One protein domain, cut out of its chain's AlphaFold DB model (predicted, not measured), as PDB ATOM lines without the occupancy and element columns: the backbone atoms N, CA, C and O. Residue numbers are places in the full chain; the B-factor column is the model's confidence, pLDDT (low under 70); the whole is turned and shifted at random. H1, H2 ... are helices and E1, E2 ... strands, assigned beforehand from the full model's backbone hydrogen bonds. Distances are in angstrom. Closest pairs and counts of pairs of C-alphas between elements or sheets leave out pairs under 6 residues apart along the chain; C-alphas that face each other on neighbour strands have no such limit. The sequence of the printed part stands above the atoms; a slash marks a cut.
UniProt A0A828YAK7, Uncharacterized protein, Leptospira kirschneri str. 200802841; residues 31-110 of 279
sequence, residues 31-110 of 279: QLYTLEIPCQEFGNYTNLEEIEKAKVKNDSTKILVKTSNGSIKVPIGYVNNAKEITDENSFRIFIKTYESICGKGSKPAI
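AT A GLANCE: This is residues 31 to 110 of the 279 residues of an uncharacterized protein of Leptospira kirschneri str. 200802841 (UniProt A0A828YAK7). A hairpin of two strands, E1 and E2, stands between the long helix H3, which packs directly on it, and the short helix H1, which meets E1; the very short helix H2, just past the end of E2, sits near E1 and close to H3. Before H1, the long unnamed stretch of residues 31 to 47 runs across toward the end of H3 and folds back to H1. The printed part has 80 residues, with three named helices and two named strands in the order H1, E1, E2, H2, H3; the sheet, E1 - E2, is antiparallel and the class is mixed, helices and strands. The whole is compact and rounded, with a radius of gyration of the C-alphas of 11.6 A and spans of 31 by 25 by 21 A.

HOW THE PARTS SIT: Start at residue 31 and go along the 17 residues with no named element until you reach H1, residues 48 to 53. Beyond a tight link comes E1, residues 59 to 67; the closest C-alphas of the two, those of Ile 51 and Ile 63, are 7.0 A apart. E1 bends by 54 degrees at residue 62. A tight link leads to E2, residues 70 to 75, which forms a hairpin with E1, antiparallel at 144 degrees. Look there for N 65 and O 72, 2.9 A apart, and N 67 and O 70, 2.8 A apart, both within hydrogen-bond range. Next comes H2, residues 77 to 80, which is near E1. A short link takes you to H3, residues 88 to 102. H2 and H3 are close but not clearly touching, with the C-alphas of Tyr 78 and Phe 94, their closest, 6.0 A apart. The closest C-alphas of H3 and E1 are those of Thr 67 and Ile 101, 4.7 A apart; those of H3 and E2 are Val 74 and Thr 97, 7.9 A apart. H1 is apart from E2, H2 and H3. In H1 and H3 every O i to N i+4 pair is within hydrogen-bond range; H2 is too short for such a pair, and its one O i to N i+3 pair is not within range.

IN THESE COORDINATES: Find C-alpha 48 at (342.605, 281.531, 254.224), where H1 begins; it runs 8.7 A to C-alpha 53. E1 spans 19.5 A from C-alpha 59 to C-alpha 67 at (360.342, 288.216, 250.231), and E2 spans 16.7 A from C-alpha 70 to C-alpha 75. H2 measures 5.4 A from C-alpha 77 to C-alpha 80. H3 runs 20.3 A from C-alpha 88 to C-alpha 102 at (364.015, 280.961, 252.080).

THE WHOLE: The C-alphas of Gln 31 and Thr 86 are the two farthest apart, at 33.8 A. The printed part has no cut, and no link between its named elements is long. The mean pLDDT of the printed part of this model is 92.2, and residue 31 is the one printed residue under 70.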
ATOM      1  N   GLN A  31     347.540 300.718 251.850       56.06
ATOM      2  CA  GLN A  31     348.683 299.828 252.010       56.06
ATOM      3  C   GLN A  31     348.284 298.448 251.480       56.06
ATOM      4  O   GLN A  31     347.403 297.791 252.034       56.06
ATOM      5  N   LEU A  32     348.891 298.040 250.362       72.38
ATOM      6  CA  LEU A  32     348.699 296.709 249.806       72.38
ATOM      7  C   LEU A  32     349.175 295.709 250.855       72.38
ATOM      8  O   LEU A  32     350.375 295.613 251.125       72.38
ATOM      9  N   TYR A  33     348.226 294.991 251.459       85.94
ATOM     10  CA  TYR A  33     348.544 293.948 252.418       85.94
ATOM     11  C   TYR A  33     349.445 292.924 251.728       85.94
ATOM     12  O   TYR A  33     349.085 292.331 250.710       85.94
ATOM     13  N   THR A  34     350.656 292.787 252.253       91.38
ATOM     14  CA  THR A  34     351.640 291.826 251.768       91.38
ATOM     15  C   THR A  34     351.678 290.679 252.761       91.38
ATOM     16  O   THR A  34     351.957 290.894 253.937       91.38
ATOM     17  N   LEU A  35     351.429 289.469 252.274       92.81
ATOM     18  CA  LEU A  35     351.437 288.267 253.086       92.81
ATOM     19  C   LEU A  35     352.867 287.887 253.474       92.81
ATOM     20  O   LEU A  35     353.714 287.655 252.607       92.81
ATOM     21  N   GLU A  36     353.131 287.804 254.773       93.06
ATOM     22  CA  GLU A  36     354.392 287.321 255.323       93.06
ATOM     23  C   GLU A  36     354.226 285.860 255.738       93.06
ATOM     24  O   GLU A  36     353.516 285.548 256.687       93.06
ATOM     25  N   ILE A  37     354.850 284.955 254.983       90.81
ATOM     26  CA  ILE A  37     354.677 283.510 255.156       90.81
ATOM     27  C   ILE A  37     355.957 282.927 255.742       90.81
ATOM     28  O   ILE A  37     357.030 283.138 255.161       90.81
ATOM     29  N   PRO A  38     355.877 282.147 256.833       92.00
ATOM     30  CA  PRO A  38     357.009 281.360 257.284       92.00
ATOM     31  C   PRO A  38     357.504 280.463 256.152       92.00
ATOM     32  O   PRO A  38     356.736 279.732 255.532       92.00
ATOM     33  N   CYS A  39     358.810 280.474 255.900       90.00
ATOM     34  CA  CYS A  39     359.427 279.694 254.827       90.00
ATOM     35  C   CYS A  39     358.967 278.218 254.787       90.00
ATOM     36  O   CYS A  39     358.775 277.643 253.718       90.00
ATOM     37  N   GLN A  40     358.772 277.596 255.952       89.50
ATOM     38  CA  GLN A  40     358.368 276.191 256.069       89.50
ATOM     39  C   GLN A  40     356.928 275.926 255.603       89.50
ATOM     40  O   GLN A  40     356.604 274.795 255.250       89.50
ATOM     41  N   GLU A  41     356.086 276.957 255.576       92.69
ATOM     42  CA  GLU A  41     354.666 276.856 255.249       92.69
ATOM     43  C   GLU A  41     354.366 277.252 253.798       92.69
ATOM     44  O   GLU A  41     353.296 276.938 253.280       92.69
ATOM     45  N   PHE A  42     355.307 277.897 253.099       94.25
ATOM     46  CA  PHE A  42     355.108 278.279 251.703       94.25
ATOM     47  C   PHE A  42     354.882 277.051 250.804       94.25
ATOM     48  O   PHE A  42     355.712 276.141 250.732       94.25
ATOM     49  N   GLY A  43     353.756 277.047 250.087       93.12
ATOM     50  CA  GLY A  43     353.292 275.938 249.253       93.12
ATOM     51  C   GLY A  43     352.254 275.036 249.924       93.12
ATOM     52  O   GLY A  43     351.639 274.221 249.236       93.12
ATOM     53  N   ASN A  44     352.037 275.195 251.232       93.75
ATOM     54  CA  ASN A  44     351.016 274.497 252.014       93.75
ATOM     55  C   ASN A  44     350.416 275.412 253.102       93.75
ATOM     56  O   ASN A  44     350.032 274.943 254.171       93.75
ATOM     57  N   TYR A  45     350.394 276.725 252.861       94.56
ATOM     58  CA  TYR A  45     349.939 277.716 253.830       94.56
ATOM     59  C   TYR A  45     348.410 277.683 253.956       94.56
ATOM     60  O   TYR A  45     347.704 277.765 252.951       94.56
ATOM     61  N   THR A  46     347.886 277.560 255.179       92.69
ATOM     62  CA  THR A  46     346.466 277.233 255.415       92.69
ATOM     63  C   THR A  46     345.605 278.400 255.900       92.69
ATOM     64  O   THR A  46     344.387 278.244 255.989       92.69
ATOM     65  N   ASN A  47     346.181 279.563 256.225       95.00
ATOM     66  CA  ASN A  47     345.402 280.703 256.717       95.00
ATOM     67  C   ASN A  47     344.678 281.418 255.561       95.00
ATOM     68  O   ASN A  47     345.214 282.319 254.912       95.00
ATOM     69  N   LEU A  48     343.438 280.998 255.304       92.44
ATOM     70  CA  LEU A  48     342.605 281.531 254.224       92.44
ATOM     71  C   LEU A  48     342.253 283.013 254.409       92.44
ATOM     72  O   LEU A  48     342.130 283.726 253.418       92.44
ATOM     73  N   GLU A  49     342.114 283.486 255.650       93.12
ATOM     74  CA  GLU A  49     341.783 284.888 255.925       93.12
ATOM     75  C   GLU A  49     342.926 285.813 255.490       93.12
ATOM     76  O   GLU A  49     342.704 286.835 254.839       93.12
ATOM     77  N   GLU A  50     344.164 285.436 255.803       93.88
ATOM     78  CA  GLU A  50     345.340 286.193 255.383       93.88
ATOM     79  C   GLU A  50     345.594 286.106 253.873       93.88
ATOM     80  O   GLU A  50     345.965 287.108 253.256       93.88
ATOM     81  N   ILE A  51     345.333 284.947 253.257       92.62
ATOM     82  CA  ILE A  51     345.368 284.798 251.794       92.62
ATOM     83  C   ILE A  51     344.356 285.744 251.135       92.62
ATOM     84  O   ILE A  51     344.696 286.400 250.152       92.62
ATOM     85  N   GLU A  52     343.137 285.847 251.675       91.88
ATOM     86  CA  GLU A  52     342.095 286.729 251.137       91.88
ATOM     87  C   GLU A  52     342.517 288.199 251.198       91.88
ATOM     88  O   GLU A  52     342.411 288.916 250.202       91.88
ATOM     89  N   LYS A  53     343.073 288.632 252.338       91.88
ATOM     90  CA  LYS A  53     343.588 289.999 252.519       91.88
ATOM     91  C   LYS A  53     344.716 290.332 251.541       91.88
ATOM     92  O   LYS A  53     344.849 291.481 251.134       91.88
ATOM     93  N   ALA A  54     345.519 289.341 251.157       91.88
ATOM     94  CA  ALA A  54     346.684 289.516 250.294       91.88
ATOM     95  C   ALA A  54     346.384 289.496 248.793       91.88
ATOM     96  O   ALA A  54     347.308 289.669 247.988       91.88
ATOM     97  N   LYS A  55     345.127 289.262 248.391       93.25
ATOM     98  CA  LYS A  55     344.748 289.211 246.975       93.25
ATOM     99  C   LYS A  55     345.039 290.527 246.271       93.25
ATOM    100  O   LYS A  55     344.764 291.621 246.762       93.25
ATOM    101  N   VAL A  56     345.572 290.421 245.057       90.94
ATOM    102  CA  VAL A  56     345.830 291.590 244.221       90.94
ATOM    103  C   VAL A  56     344.493 292.143 243.721       90.94
ATOM    104  O   VAL A  56     343.731 291.444 243.062       90.94
ATOM    105  N   LYS A  57     344.234 293.434 243.975       84.75
ATOM    106  CA  LYS A  57     342.960 294.122 243.674       84.75
ATOM    107  C   LYS A  57     342.435 293.922 242.240       84.75
ATOM    108  O   LYS A  57     341.229 293.858 242.043       84.75
ATOM    109  N   ASN A  58     343.334 293.797 241.262       86.38
ATOM    110  CA  ASN A  58     342.999 293.642 239.839       86.38
ATOM    111  C   ASN A  58     343.287 292.228 239.289       86.38
ATOM    112  O   ASN A  58     343.185 292.015 238.085       86.38
ATOM    113  N   ASP A  59     343.706 291.284 240.137       88.38
ATOM    114  CA  ASP A  59     344.010 289.901 239.753       88.38
ATOM    115  C   ASP A  59     343.783 288.977 240.957       88.38
ATOM    116  O   ASP A  59     344.700 288.680 241.724       88.38
ATOM    117  N   SER A  60     342.540 288.521 241.128       88.25
ATOM    118  CA  SER A  60     342.127 287.686 242.263       88.25
ATOM    119  C   SER A  60     342.746 286.287 242.263       88.25
ATOM    120  O   SER A  60     342.581 285.556 243.238       88.25
ATOM    121  N   THR A  61     343.466 285.910 241.200       92.06
ATOM    122  CA  THR A  61     344.211 284.645 241.124       92.06
ATOM    123  C   THR A  61     345.591 284.744 241.769       92.06
ATOM    124  O   THR A  61     346.235 283.717 242.004       92.06
ATOM    125  N   LYS A  62     346.052 285.966 242.071       94.12
ATOM    126  CA  LYS A  62     347.372 286.240 242.635       94.12
ATOM    127  C   LYS A  62     347.285 286.939 243.978       94.12
ATOM    128  O   LYS A  62     346.382 287.728 244.245       94.12
ATOM    129  N   ILE A  63     348.304 286.696 244.788       94.19
ATOM    130  CA  ILE A  63     348.515 287.355 246.071       94.19
ATOM    131  C   ILE A  63     349.885 288.017 246.111       94.19
ATOM    132  O   ILE A  63     350.810 287.621 245.393       94.19
ATOM    133  N   LEU A  64     349.995 289.057 246.930       93.88
ATOM    134  CA  LEU A  64     351.241 289.763 247.175       93.88
ATOM    135  C   LEU A  64     351.956 289.117 248.368       93.88
ATOM    136  O   LEU A  64     351.439 289.143 249.480       93.88
ATOM    137  N   VAL A  65     353.133 288.537 248.141       94.12
ATOM    138  CA  VAL A  65     353.926 287.829 249.161       94.12
ATOM    139  C   VAL A  65     355.213 288.591 249.447       94.12
ATOM    140  O   VAL A  65     355.864 289.089 248.525       94.12
ATOM    141  N   LYS A  66     355.581 288.680 250.727       94.00
ATOM    142  CA  LYS A  66     356.808 289.323 251.200       94.00
ATOM    143  C   LYS A  66     357.991 288.383 250.999       94.00
ATOM    144  O   LYS A  66     357.929 287.204 251.332       94.00
ATOM    145  N   THR A  67     359.082 288.922 250.478       92.44
ATOM    146  CA  THR A  67     360.342 288.216 250.231       92.44
ATOM    147  C   THR A  67     361.506 289.029 250.786       92.44
ATOM    148  O   THR A  67     361.343 290.189 251.172       92.44
ATOM    149  N   SER A  68     362.705 288.447 250.764       88.44
ATOM    150  CA  SER A  68     363.940 289.157 251.126       88.44
ATOM    151  C   SER A  68     364.225 290.393 250.255       88.44
ATOM    152  O   SER A  68     364.871 291.327 250.721       88.44
ATOM    153  N   ASN A  69     363.697 290.437 249.024       86.62
ATOM    154  CA  ASN A  69     363.942 291.501 248.043       86.62
ATOM    155  C   ASN A  69     362.712 292.403 247.812       86.62
ATOM    156  O   ASN A  69     362.588 293.027 246.758       86.62
ATOM    157  N   GLY A  70     361.784 292.454 248.771       89.19
ATOM    158  CA  GLY A  70     360.525 293.197 248.663       89.19
ATOM    159  C   GLY A  70     359.328 292.282 248.413       89.19
ATOM    160  O   GLY A  70     359.342 291.117 248.805       89.19
ATOM    161  N   SER A  71     358.279 292.795 247.775       91.38
ATOM    162  CA  SER A  71     357.031 292.050 247.570       91.38
ATOM    163  C   SER A  71     356.888 291.564 246.130       91.38
ATOM    164  O   SER A  71     357.123 292.322 245.188       91.38
ATOM    165  N   ILE A  72     356.444 290.323 245.944       91.81
ATOM    166  CA  ILE A  72     356.207 289.729 244.621       91.81
ATOM    167  C   ILE A  72     354.770 289.232 244.492       91.81
ATOM    168  O   ILE A  72     354.136 288.854 245.473       91.81
ATOM    169  N   LYS A  73     354.250 289.231 243.262       93.81
ATOM    170  CA  LYS A  73     352.916 288.702 242.951       93.81
ATOM    171  C   LYS A  73     353.038 287.253 242.515       93.81
ATOM    172  O   LYS A  73     353.735 286.979 241.537       93.81
ATOM    173  N   VAL A  74     352.324 286.352 243.178       94.44
ATOM    174  CA  VAL A  74     352.343 284.919 242.852       94.44
ATOM    175  C   VAL A  74     350.939 284.329 242.827       94.44
ATOM    176  O   VAL A  74     350.075 284.815 243.556       94.44
ATOM    177  N   PRO A  75     350.680 283.305 241.994       95.62
ATOM    178  CA  PRO A  75     349.426 282.563 242.026       95.62
ATOM    179  C   PRO A  75     349.108 282.027 243.424       95.62
ATOM    180  O   PRO A  75     349.992 281.501 244.098       95.62
ATOM    181  N   ILE A  76     347.839 282.100 243.831       94.12
ATOM    182  CA  ILE A  76     347.375 281.590 245.134       94.12
ATOM    183  C   ILE A  76     347.749 280.116 245.312       94.12
ATOM    184  O   ILE A  76     348.275 279.742 246.356       94.12
ATOM    185  N   GLY A  77     347.566 279.303 244.266       93.31
ATOM    186  CA  GLY A  77     347.885 277.874 244.301       93.31
ATOM    187  C   GLY A  77     349.351 277.578 244.625       93.31
ATOM    188  O   GLY A  77     349.652 276.543 245.200       93.31
ATOM    189  N   TYR A  78     350.279 278.497 244.348       95.12
ATOM    190  CA  TYR A  78     351.690 278.311 244.708       95.12
ATOM    191  C   TYR A  78     351.943 278.505 246.203       95.12
ATOM    192  O   TYR A  78     352.982 278.092 246.704       95.12
ATOM    193  N   VAL A  79     351.009 279.134 246.911       94.06
ATOM    194  CA  VAL A  79     351.115 279.439 248.335       94.06
ATOM    195  C   VAL A  79     350.438 278.379 249.191       94.06
ATOM    196  O   VAL A  79     351.019 277.957 250.190       94.06
ATOM    197  N   ASN A  80     349.246 277.927 248.803       93.12
ATOM    198  CA  ASN A  80     348.442 277.015 249.619       93.12
ATOM    199  C   ASN A  80     348.288 275.604 249.039       93.12
ATOM    200  O   ASN A  80     347.840 274.716 249.758       93.12
ATOM    201  N   ASN A  81     348.645 275.383 247.771       93.56
ATOM    202  CA  ASN A  81     348.412 274.104 247.105       93.56
ATOM    203  C   ASN A  81     349.480 273.762 246.053       93.56
ATOM    204  O   ASN A  81     349.188 273.306 244.947       93.56
ATOM    205  N   ALA A  82     350.754 273.980 246.382       95.25
ATOM    206  CA  ALA A  82     351.838 273.803 245.414       95.25
ATOM    207  C   ALA A  82     352.031 272.336 244.980       95.25
ATOM    208  O   ALA A  82     352.708 272.069 243.987       95.25
ATOM    209  N   LYS A  83     351.417 271.382 245.695       93.31
ATOM    210  CA  LYS A  83     351.410 269.959 245.330       93.31
ATOM    211  C   LYS A  83     350.785 269.709 243.952       93.31
ATOM    212  O   LYS A  83     351.242 268.808 243.256       93.31
ATOM    213  N   GLU A  84     349.822 270.532 243.530       95.12
ATOM    214  CA  GLU A  84     349.128 270.412 242.235       95.12
ATOM    215  C   GLU A  84     349.913 270.981 241.041       95.12
ATOM    216  O   GLU A  84     349.446 270.937 239.902       95.12
ATOM    217  N   ILE A  85     351.113 271.527 241.257       96.69
ATOM    218  CA  ILE A  85     351.937 272.029 240.156       96.69
ATOM    219  C   ILE A  85     352.389 270.854 239.281       96.69
ATOM    220  O   ILE A  85     353.136 269.983 239.730       96.69
ATOM    221  N   THR A  86     351.970 270.863 238.015       95.81
ATOM    222  CA  THR A  86     352.176 269.768 237.051       95.81
ATOM    223  C   THR A  86     353.175 270.078 235.943       95.81
ATOM    224  O   THR A  86     353.700 269.145 235.341       95.81
ATOM    225  N   ASP A  87     353.465 271.352 235.674       96.31
ATOM    226  CA  ASP A  87     354.322 271.778 234.567       96.31
ATOM    227  C   ASP A  87     355.626 272.453 235.026       96.31
ATOM    228  O   ASP A  87     355.727 273.028 236.115       96.31
ATOM    229  N   GLU A  88     356.637 272.404 234.155       96.25
ATOM    230  CA  GLU A  88     357.986 272.910 234.426       96.25
ATOM    231  C   GLU A  88     358.017 274.426 234.663       96.25
ATOM    232  O   GLU A  88     358.752 274.910 235.530       96.25
ATOM    233  N   ASN A  89     357.226 275.195 233.908       96.62
ATOM    234  CA  ASN A  89     357.232 276.651 234.009       96.62
ATOM    235  C   ASN A  89     356.678 277.097 235.361       96.62
ATOM    236  O   ASN A  89     357.326 277.898 236.044       96.62
ATOM    237  N   SER A  90     355.534 276.545 235.765       96.50
ATOM    238  CA  SER A  90     354.935 276.777 237.076       96.50
ATOM    239  C   SER A  90     355.866 276.347 238.205       96.50
ATOM    240  O   SER A  90     356.100 277.115 239.139       96.50
ATOM    241  N   PHE A  91     356.473 275.162 238.092       97.06
ATOM    242  CA  PHE A  91     357.422 274.660 239.085       97.06
ATOM    243  C   PHE A  91     358.627 275.591 239.252       97.06
ATOM    244  O   PHE A  91     359.015 275.930 240.370       97.06
ATOM    245  N   ARG A  92     359.190 276.079 238.143       96.12
ATOM    246  CA  ARG A  92     360.311 277.022 238.162       96.12
ATOM    247  C   ARG A  92     359.943 278.344 238.836       96.12
ATOM    248  O   ARG A  92     360.769 278.899 239.558       96.12
ATOM    249  N   ILE A  93     358.742 278.869 238.592       94.94
ATOM    250  CA  ILE A  93     358.267 280.105 239.236       94.94
ATOM    251  C   ILE A  93     358.093 279.881 240.742       94.94
ATOM    252  O   ILE A  93     358.553 280.703 241.539       94.94
ATOM    253  N   PHE A  94     357.483 278.760 241.126       96.75
ATOM    254  CA  PHE A  94     357.306 278.375 242.521       96.75
ATOM    255  C   PHE A  94     358.648 278.245 243.255       96.75
ATOM    256  O   PHE A  94     358.827 278.880 244.291       96.75
ATOM    257  N   ILE A  95     359.626 277.514 242.707       96.88
ATOM    258  CA  ILE A  95     360.941 277.353 243.349       96.88
ATOM    259  C   ILE A  95     361.680 278.686 243.456       96.88
ATOM    260  O   ILE A  95     362.189 278.999 244.524       96.88
ATOM    261  N   LYS A  96     361.686 279.519 242.409       95.25
ATOM    262  CA  LYS A  96     362.308 280.855 242.489       95.25
ATOM    263  C   LYS A  96     361.662 281.732 243.559       95.25
ATOM    264  O   LYS A  96     362.351 282.480 244.247       95.25
ATOM    265  N   THR A  97     360.341 281.637 243.695       94.62
ATOM    266  CA  THR A  97     359.606 282.317 244.763       94.62
ATOM    267  C   THR A  97     360.040 281.793 246.125       94.62
ATOM    268  O   THR A  97     360.427 282.580 246.984       94.62
ATOM    269  N   TYR A  98     360.043 280.475 246.305       95.94
ATOM    270  CA  TYR A  98     360.474 279.839 247.542       95.94
ATOM    271  C   TYR A  98     361.894 280.269 247.925       95.94
ATOM    272  O   TYR A  98     362.122 280.739 249.033       95.94
ATOM    273  N   GLU A  99     362.841 280.220 246.987       95.50
ATOM    274  CA  GLU A  99     364.221 280.664 247.192       95.50
ATOM    275  C   GLU A  99     364.329 282.153 247.556       95.50
ATOM    276  O   GLU A  99     365.206 282.539 248.326       95.50
ATOM    277  N   SER A 100     363.434 283.008 247.050       94.06
ATOM    278  CA  SER A 100     363.412 284.433 247.417       94.06
ATOM    279  C   SER A 100     362.951 284.687 248.860       94.06
ATOM    280  O   SER A 100     363.298 285.714 249.452       94.06
ATOM    281  N   ILE A 101     362.198 283.748 249.437       93.69
ATOM    282  CA  ILE A 101     361.725 283.774 250.829       93.69
ATOM    283  C   ILE A 101     362.740 283.070 251.744       93.69
ATOM    284  O   ILE A 101     363.036 283.543 252.836       93.69
ATOM    285  N   CYS A 102     363.293 281.949 251.279       93.75
ATOM    286  CA  CYS A 102     364.015 280.961 252.080       93.75
ATOM    287  C   CYS A 102     365.527 280.900 251.827       93.75
ATOM    288  O   CYS A 102     366.217 280.082 252.436       93.75
ATOM    289  N   GLY A 103     366.047 281.695 250.894       93.75
ATOM    290  CA  GLY A 103     367.434 281.624 250.438       93.75
ATOM    291  C   GLY A 103     367.635 280.709 249.225       93.75
ATOM    292  O   GLY A 103     366.878 279.776 248.959       93.75
ATOM    293  N   LYS A 104     368.691 281.000 248.460       94.56
ATOM    294  CA  LYS A 104     369.030 280.301 247.214       94.56
ATOM    295  C   LYS A 104     369.375 278.829 247.466       94.56
ATOM    296  O   LYS A 104     370.164 278.529 248.357       94.56
ATOM    297  N   GLY A 105     368.849 277.925 246.637       91.69
ATOM    298  CA  GLY A 105     369.063 276.481 246.744       91.69
ATOM    299  C   GLY A 105     368.167 275.776 247.769       91.69
ATOM    300  O   GLY A 105     368.197 274.546 247.848       91.69
ATOM    301  N   SER A 106     367.362 276.523 248.529       92.19
ATOM    302  CA  SER A 106     366.418 275.964 249.495       92.19
ATOM    303  C   SER A 106     365.292 275.203 248.789       92.19
ATOM    304  O   SER A 106     364.792 275.618 247.743       92.19
ATOM    305  N   LYS A 107     364.865 274.083 249.382       92.25
ATOM    306  CA  LYS A 107     363.746 273.268 248.893       92.25
ATOM    307  C   LYS A 107     362.661 273.169 249.965       92.25
ATOM    308  O   LYS A 107     363.008 272.913 251.118       92.25
ATOM    309  N   PRO A 108     361.374 273.313 249.606       90.69
ATOM    310  CA  PRO A 108     360.287 273.108 250.551       90.69
ATOM    311  C   PRO A 108     360.232 271.658 251.019       90.69
ATOM    312  O   PRO A 108     360.581 270.741 250.275       90.69
ATOM    313  N   ALA A 109     359.699 271.433 252.220       85.31
ATOM    314  CA  ALA A 109     359.464 270.081 252.733       85.31
ATOM    315  C   ALA A 109     358.579 269.247 251.783       85.31
ATOM    316  O   ALA A 109     358.798 268.052 251.612       85.31
ATOM    317  N   ILE A 110     357.634 269.896 251.092       88.56
ATOM    318  CA  ILE A 110     356.744 269.267 250.106       88.56
ATOM    319  C   ILE A 110     357.388 269.032 248.728       88.56
ATOM    320  O   ILE A 110     356.689 268.598 247.821       88.56
TER     321      ILE A 110